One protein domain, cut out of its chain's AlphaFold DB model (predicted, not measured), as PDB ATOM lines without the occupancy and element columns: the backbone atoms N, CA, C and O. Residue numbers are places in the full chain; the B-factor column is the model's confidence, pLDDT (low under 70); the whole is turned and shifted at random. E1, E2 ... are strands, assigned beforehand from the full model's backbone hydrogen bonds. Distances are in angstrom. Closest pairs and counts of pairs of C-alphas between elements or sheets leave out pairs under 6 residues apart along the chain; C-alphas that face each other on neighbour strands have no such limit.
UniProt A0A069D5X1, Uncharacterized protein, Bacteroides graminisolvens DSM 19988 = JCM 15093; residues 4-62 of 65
ATOM      1  N   ASP A   4     141.124 162.298 178.372       86.00
ATOM      2  CA  ASP A   4     141.677 161.163 177.641       86.00
ATOM      3  C   ASP A   4     141.267 159.850 178.317       86.00
ATOM      4  O   ASP A   4     140.765 159.843 179.445       86.00
ATOM      5  N   TYR A   5     141.471 158.742 177.625       91.44
ATOM      6  CA  TYR A   5     141.272 157.405 178.165       91.44
ATOM      7  C   TYR A   5     142.425 157.086 179.113       91.44
ATOM      8  O   TYR A   5     143.587 157.276 178.754       91.44
ATOM      9  N   LEU A   6     142.122 156.640 180.333       92.94
ATOM     10  CA  LEU A   6     143.142 156.366 181.344       92.94
ATOM     11  C   LEU A   6     143.067 154.927 181.848       92.94
ATOM     12  O   LEU A   6     141.995 154.424 182.189       92.94
ATOM     13  N   CYS A   7     144.238 154.320 182.013       93.62
ATOM     14  CA  CYS A   7     144.413 153.056 182.717       93.62
ATOM     15  C   CYS A   7     145.439 153.212 183.849       93.62
ATOM     16  O   CYS A   7     146.160 154.209 183.947       93.62
ATOM     17  N   LYS A   8     145.493 152.236 184.753       94.38
ATOM     18  CA  LYS A   8     146.469 152.175 185.843       94.38
ATOM     19  C   LYS A   8     147.244 150.867 185.773       94.38
ATOM     20  O   LYS A   8     146.647 149.798 185.687       94.38
ATOM     21  N   CYS A   9     148.566 150.944 185.902       96.56
ATOM     22  CA  CYS A   9     149.395 149.772 186.160       96.56
ATOM     23  C   CYS A   9     149.375 149.436 187.658       96.56
ATOM     24  O   CYS A   9     149.900 150.192 188.474       96.56
ATOM     25  N   ASN A  10     148.815 148.287 188.041       97.12
ATOM     26  CA  ASN A  10     148.743 147.870 189.450       97.12
ATOM     27  C   ASN A  10     150.064 147.324 190.021       97.12
ATOM     28  O   ASN A  10     150.130 147.049 191.217       97.12
ATOM     29  N   ASN A  11     151.109 147.174 189.203       97.75
ATOM     30  CA  ASN A  11     152.426 146.737 189.676       97.75
ATOM     31  C   ASN A  11     153.337 147.908 190.085       97.75
ATOM     32  O   ASN A  11     154.103 147.781 191.036       97.75
ATOM     33  N   CYS A  12     153.259 149.051 189.393       97.19
ATOM     34  CA  CYS A  12     154.068 150.241 189.699       97.19
ATOM     35  C   CYS A  12     153.250 151.480 190.092       97.19
ATOM     36  O   CYS A  12     153.823 152.548 190.284       97.19
ATOM     37  N   ASP A  13     151.926 151.345 190.201       95.56
ATOM     38  CA  ASP A  13     150.968 152.402 190.552       95.56
ATOM     39  C   ASP A  13     150.910 153.609 189.589       95.56
ATOM     40  O   ASP A  13     150.267 154.615 189.897       95.56
ATOM     41  N   THR A  14     151.507 153.514 188.396       96.06
ATOM     42  CA  THR A  14     151.483 154.584 187.383       96.06
ATOM     43  C   THR A  14     150.111 154.686 186.708       96.06
ATOM     44  O   THR A  14     149.573 153.678 186.243       96.06
ATOM     45  N   ILE A  15     149.570 155.907 186.614       95.12
ATOM     46  CA  ILE A  15     148.413 156.232 185.763       95.12
ATOM     47  C   ILE A  15     148.932 156.527 184.355       95.12
ATOM     48  O   ILE A  15     149.907 157.262 184.198       95.12
ATOM     49  N   LEU A  16     148.303 155.943 183.342       95.38
ATOM     50  CA  LEU A  16     148.737 156.021 181.955       95.38
ATOM     51  C   LEU A  16     147.613 156.525 181.052       95.38
ATOM     52  O   LEU A  16     146.449 156.202 181.274       95.38
ATOM     53  N   ILE A  17     147.987 157.276 180.017       94.50
ATOM     54  CA  ILE A  17     147.120 157.587 178.880       94.50
ATOM     55  C   ILE A  17     147.011 156.330 178.022       94.50
ATOM     56  O   ILE A  17     148.005 155.890 177.434       94.50
ATOM     57  N   ASP A  18     145.811 155.763 177.974       91.00
ATOM     58  CA  ASP A  18     145.516 154.522 177.280       91.00
ATOM     59  C   ASP A  18     145.535 154.728 175.758       91.00
ATOM     60  O   ASP A  18     144.775 155.511 175.186       91.00
ATOM     61  N   ARG A  19     146.448 154.019 175.089       88.44
ATOM     62  CA  ARG A  19     146.618 154.023 173.628       88.44
ATOM     63  C   ARG A  19     145.853 152.896 172.936       88.44
ATOM     64  O   ARG A  19     145.881 152.825 171.706       88.44
ATOM     65  N   ASN A  20     145.163 152.056 173.701       84.25
ATOM     66  CA  ASN A  20     144.294 150.994 173.222       84.25
ATOM     67  C   ASN A  20     142.899 151.040 173.888       84.25
ATOM     68  O   ASN A  20     142.425 150.013 174.389       84.25
ATOM     69  N   PRO A  21     142.217 152.202 173.885       77.75
ATOM     70  CA  PRO A  21     140.949 152.326 174.581       77.75
ATOM     71  C   PRO A  21     139.887 151.419 173.963       77.75
ATOM     72  O   PRO A  21     139.713 151.356 172.741       77.75
ATOM     73  N   GLN A  22     139.137 150.733 174.822       79.31
ATOM     74  CA  GLN A  22     137.942 150.005 174.406       79.31
ATOM     75  C   GLN A  22     136.863 150.985 173.911       79.31
ATOM     76  O   GLN A  22     136.815 152.135 174.339       79.31
ATOM     77  N   PHE A  23     135.962 150.518 173.035       76.88
ATOM     78  CA  PHE A  23     134.927 151.348 172.386       76.88
ATOM     79  C   PHE A  23     134.069 152.177 173.366       76.88
ATOM     80  O   PHE A  23     133.614 153.256 173.000       76.88
ATOM     81  N   ASP A  24     133.893 151.701 174.603       74.31
ATOM     82  CA  ASP A  24     133.087 152.344 175.650       74.31
ATOM     83  C   ASP A  24     133.917 152.814 176.862       74.31
ATOM     84  O   ASP A  24     133.369 153.048 177.945       74.31
ATOM     85  N   ALA A  25     135.241 152.929 176.724       78.94
ATOM     86  CA  ALA A  25     136.084 153.399 177.816       78.94
ATOM     87  C   ALA A  25     135.784 154.884 178.140       78.94
ATOM     88  O   ALA A  25     135.496 155.681 177.245       78.94
ATOM     89  N   PRO A  26     135.780 155.293 179.418       81.62
ATOM     90  CA  PRO A  26     135.470 156.670 179.775       81.62
ATOM     91  C   PRO A  26     136.665 157.602 179.535       81.62
ATOM     92  O   PRO A  26     137.780 157.334 179.976       81.62
ATOM     93  N   GLU A  27     136.406 158.761 178.930       87.31
ATOM     94  CA  GLU A  27     137.372 159.862 178.885       87.31
ATOM     95  C   GLU A  27     137.382 160.623 180.224       87.31
ATOM     96  O   GLU A  27     136.379 161.228 180.632       87.31
ATOM     97  N   LEU A  28     138.526 160.632 180.909       86.44
ATOM     98  CA  LEU A  28     138.728 161.246 182.222       86.44
ATOM     99  C   LEU A  28     139.597 162.513 182.127       86.44
ATOM    100  O   LEU A  28     140.474 162.593 181.269       86.44
ATOM    101  N   PRO A  29     139.383 163.531 182.988       88.25
ATOM    102  CA  PRO A  29     140.225 164.724 183.003       88.25
ATOM    103  C   PRO A  29     141.676 164.398 183.369       88.25
ATOM    104  O   PRO A  29     141.912 163.792 184.415       88.25
ATOM    105  N   LEU A  30     142.626 164.884 182.567       88.31
ATOM    106  CA  LEU A  30     144.051 164.757 182.868       88.31
ATOM    107  C   LEU A  30     144.424 165.583 184.109       88.31
ATOM    108  O   LEU A  30     144.071 166.766 184.217       88.31
ATOM    109  N   GLN A  31     145.158 164.959 185.024       87.88
ATOM    110  CA  GLN A  31     145.697 165.554 186.247       87.88
ATOM    111  C   GLN A  31     147.151 166.028 186.074       87.88
ATOM    112  O   GLN A  31     147.631 166.834 186.872       87.88
ATOM    113  N   GLY A  32     147.828 165.600 185.004       88.38
ATOM    114  CA  GLY A  32     149.182 166.005 184.626       88.38
ATOM    115  C   GLY A  32     150.294 165.123 185.200       88.38
ATOM    116  O   GLY A  32     151.466 165.432 184.997       88.38
ATOM    117  N   ASN A  33     149.950 164.056 185.921       88.50
ATOM    118  CA  ASN A  33     150.887 163.045 186.420       88.50
ATOM    119  C   ASN A  33     150.800 161.722 185.642       88.50
ATOM    120  O   ASN A  33     151.460 160.758 186.026       88.50
ATOM    121  N   GLU A  34     149.978 161.666 184.596       93.88
ATOM    122  CA  GLU A  34     149.841 160.500 183.735       93.88
ATOM    123  C   GLU A  34     151.020 160.381 182.761       93.88
ATOM    124  O   GLU A  34     151.525 161.377 182.236       93.88
ATOM    125  N   GLU A  35     151.446 159.150 182.484       95.88
ATOM    126  CA  GLU A  35     152.480 158.855 181.490       95.88
ATOM    127  C   GLU A  35     151.886 158.199 180.236       95.88
ATOM    128  O   GLU A  35     150.764 157.707 180.229       95.88
ATOM    129  N   GLN A  36     152.624 158.201 179.129       95.75
ATOM    130  CA  GLN A  36     152.182 157.534 177.901       95.75
ATOM    131  C   GLN A  36     152.470 156.034 177.988       95.75
ATOM    132  O   GLN A  36     153.547 155.643 178.444       95.75
ATOM    133  N   MET A  37     151.549 155.197 177.501       96.50
ATOM    134  CA  MET A  37     151.888 153.803 177.203       96.50
ATOM    135  C   MET A  37     153.033 153.730 176.189       96.50
ATOM    136  O   MET A  37     153.196 154.607 175.337       96.50
ATOM    137  N   GLU A  38     153.807 152.655 176.262       97.19
ATOM    138  CA  GLU A  38     154.905 152.379 175.341       97.19
ATOM    139  C   GLU A  38     154.518 151.263 174.378       97.19
ATOM    140  O   GLU A  38     153.866 150.299 174.774       97.19
ATOM    141  N   TRP A  39     154.911 151.397 173.111       97.12
ATOM    142  CA  TRP A  39     154.745 150.335 172.125       97.12
ATOM    143  C   TRP A  39     155.877 149.323 172.298       97.12
ATOM    144  O   TRP A  39     157.048 149.672 172.127       97.12
ATOM    145  N   LEU A  40     155.523 148.101 172.674       96.75
ATOM    146  CA  LEU A  40     156.432 147.012 173.018       96.75
ATOM    147  C   LEU A  40     156.264 145.844 172.040       96.75
ATOM    148  O   LEU A  40     155.266 145.755 171.324       96.75
ATOM    149  N   GLU A  41     157.262 144.965 172.006       97.00
ATOM    150  CA  GLU A  41     157.281 143.754 171.183       97.00
ATOM    151  C   GLU A  41     157.890 142.598 171.984       97.00
ATOM    152  O   GLU A  41     158.948 142.766 172.601       97.00
ATOM    153  N   ASP A  42     157.229 141.443 171.966       94.38
ATOM    154  CA  ASP A  42     157.686 140.192 172.569       94.38
ATOM    155  C   ASP A  42     157.523 138.992 171.611       94.38
ATOM    156  O   ASP A  42     157.401 139.153 170.395       94.38
ATOM    157  N   GLU A  43     157.598 137.772 172.149       94.81
ATOM    158  CA  GLU A  43     157.491 136.527 171.378       94.81
ATOM    159  C   GLU A  43     156.096 136.315 170.758       94.81
ATOM    160  O   GLU A  43     155.979 135.617 169.746       94.81
ATOM    161  N   ASP A  44     155.058 136.926 171.339       92.69
ATOM    162  CA  ASP A  44     153.650 136.770 170.970       92.69
ATOM    163  C   ASP A  44     153.139 137.921 170.080       92.69
ATOM    164  O   ASP A  44     152.147 137.758 169.359       92.69
ATOM    165  N   GLY A  45     153.835 139.061 170.051       95.69
ATOM    166  CA  GLY A  45     153.594 140.130 169.084       95.69
ATOM    167  C   GLY A  45     153.898 141.530 169.606       95.69
ATOM    168  O   GLY A  45     154.744 141.731 170.469       95.69
ATOM    169  N   GLN A  46     153.217 142.524 169.029       96.69
ATOM    170  CA  GLN A  46     153.347 143.930 169.415       96.69
ATOM    171  C   GLN A  46     152.120 144.397 170.197       96.69
ATOM    172  O   GLN A  46     150.988 144.089 169.812       96.69
ATOM    173  N   PHE A  47     152.342 145.174 171.252       95.69
ATOM    174  CA  PHE A  47     151.290 145.632 172.154       95.69
ATOM    175  C   PHE A  47     151.640 146.976 172.809       95.69
ATOM    176  O   PHE A  47     152.798 147.395 172.851       95.69
ATOM    177  N   TRP A  48     150.628 147.673 173.330       96.50
ATOM    178  CA  TRP A  48     150.830 148.839 174.190       96.50
ATOM    179  C   TRP A  48     150.964 148.368 175.637       96.50
ATOM    180  O   TRP A  48     150.048 147.735 176.150       96.50
ATOM    181  N   GLY A  49     152.059 148.713 176.315       96.56
ATOM    182  CA  GLY A  49     152.309 148.305 177.699       96.56
ATOM    183  C   GLY A  49     152.755 149.443 178.615       96.56
ATOM    184  O   GLY A  49     152.956 150.589 178.202       96.56
ATOM    185  N   CYS A  50     152.923 149.119 179.899       97.38
ATOM    186  CA  CYS A  50     153.450 150.053 180.889       97.38
ATOM    187  C   CYS A  50     154.934 150.370 180.605       97.38
ATOM    188  O   CYS A  50     155.740 149.435 180.553       97.38
ATOM    189  N   PRO A  51     155.346 151.652 180.532       97.62
ATOM    190  CA  PRO A  51     156.738 152.013 180.252       97.62
ATOM    191  C   PRO A  51     157.722 151.603 181.362       97.62
ATOM    192  O   PRO A  51     158.918 151.450 181.109       97.62
ATOM    193  N   HIS A  52     157.226 151.387 182.586       97.75
ATOM    194  CA  HIS A  52     158.034 150.981 183.742       97.75
ATOM    195  C   HIS A  52     158.127 149.464 183.890       97.75
ATOM    196  O   HIS A  52     159.201 148.937 184.169       97.75
ATOM    197  N   CYS A  53     157.010 148.753 183.709       97.44
ATOM    198  CA  CYS A  53     156.959 147.299 183.886       97.44
ATOM    199  C   CYS A  53     157.277 146.515 182.610       97.44
ATOM    200  O   CYS A  53     157.589 145.334 182.714       97.44
ATOM    201  N   LYS A  54     157.218 147.163 181.438       97.25
ATOM    202  CA  LYS A  54     157.437 146.549 180.121       97.25
ATOM    203  C   LYS A  54     156.509 145.355 179.844       97.25
ATOM    204  O   LYS A  54     156.917 144.377 179.238       97.25
ATOM    205  N   THR A  55     155.271 145.450 180.320       96.25
ATOM    206  CA  THR A  55     154.185 144.476 180.125       96.25
ATOM    207  C   THR A  55     152.836 145.206 180.212       96.25
ATOM    208  O   THR A  55     152.765 146.302 180.790       96.25
ATOM    209  N   ASP A  56     151.788 144.628 179.633       95.31
ATOM    210  CA  ASP A  56     150.389 145.036 179.767       95.31
ATOM    211  C   ASP A  56     149.601 144.216 180.814       95.31
ATOM    212  O   ASP A  56     148.512 144.631 181.206       95.31
ATOM    213  N   ASP A  57     150.181 143.148 181.375       96.50
ATOM    214  CA  ASP A  57     149.528 142.199 182.302       96.50
ATOM    215  C   ASP A  57     148.877 142.837 183.544       96.50
ATOM    216  O   ASP A  57     147.988 142.261 184.175       96.50
ATOM    217  N   TYR A  58     149.361 144.012 183.948       96.00
ATOM    218  CA  TYR A  58     148.924 144.713 185.159       96.00
ATOM    219  C   TYR A  58     148.084 145.956 184.875       96.00
ATOM    220  O   TYR A  58     147.779 146.703 185.813       96.00
ATOM    221  N   LEU A  59     147.771 146.220 183.607       94.50
ATOM    222  CA  LEU A  59     146.991 147.376 183.201       94.50
ATOM    223  C   LEU A  59     145.510 147.125 183.437       94.50
ATOM    224  O   LEU A  59     144.962 146.092 183.065       94.50
ATOM    225  N   VAL A  60     144.861 148.092 184.075       92.62
ATOM    226  CA  VAL A  60     143.428 148.050 184.345       92.62
ATOM    227  C   VAL A  60     142.831 149.406 184.011       92.62
ATOM    228  O   VAL A  60     143.364 150.432 184.440       92.62
ATOM    229  N   ASP A  61     141.724 149.410 183.277       90.12
ATOM    230  CA  ASP A  61     140.948 150.619 183.000       90.12
ATOM    231  C   ASP A  61     140.572 151.311 184.313       90.12
ATOM    232  O   ASP A  61     140.236 150.652 185.304       90.12
ATOM    233  N   LEU A  62     140.604 152.644 184.339       85.94
ATOM    234  CA  LEU A  62     140.083 153.387 185.480       85.94
ATOM    235  C   LEU A  62     138.556 153.515 185.352       85.94
ATOM    236  O   LEU A  62     138.080 154.248 184.481       85.94
TER     237      LEU A  62
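This is residues 4 to 62 of the 65 residues of an uncharacterized protein of Bacteroides graminisolvens DSM 19988 = JCM 15093 (UniProt A0A069D5X1). Little regular structure is here: loops join a small open sheet of three short strands, E2, E1, E6, to the hairpin E4 and E5 toward one end of the long axis and to E3 toward the other. The 59 printed residues include six named strands, E1 to E6, holding 23 residues, and no named helix: all strand. Both sheets are antiparallel. The whole is compact, radius of gyration of the C-alphas 11.0 A, spanning 35 by 25 by 15 A.

Find C-alpha 4 at (141.677, 161.163, 177.641); E1, residues 4 to 9, runs 16.2 A from there. E2 is 15 to 17, E3 27 to 29, E4 38 to 41, E5 46 to 49; E6, 59 to 61, ends at (140.948, 150.619, 183.000).

Inner strand E1 forms a hairpin with E2, N 7 and O 16 within hydrogen-bond range at 3.0 A. E6 is antiparallel to E1, N 8 to O 60 2.8 A. E3 meets E1 only at a point, C-alphas 4 and 27 facing each other at 4.7 A. Residues 16 to 17 of E2 pair parallel with 35 to 36. In hairpin E4 and E5, N 40 to O 47 is 2.8 A.

The farthest C-alphas, Pro 29 and Glu 43, are 35.0 A apart. The printed part has no cut and no long link; no printed residue is under 70.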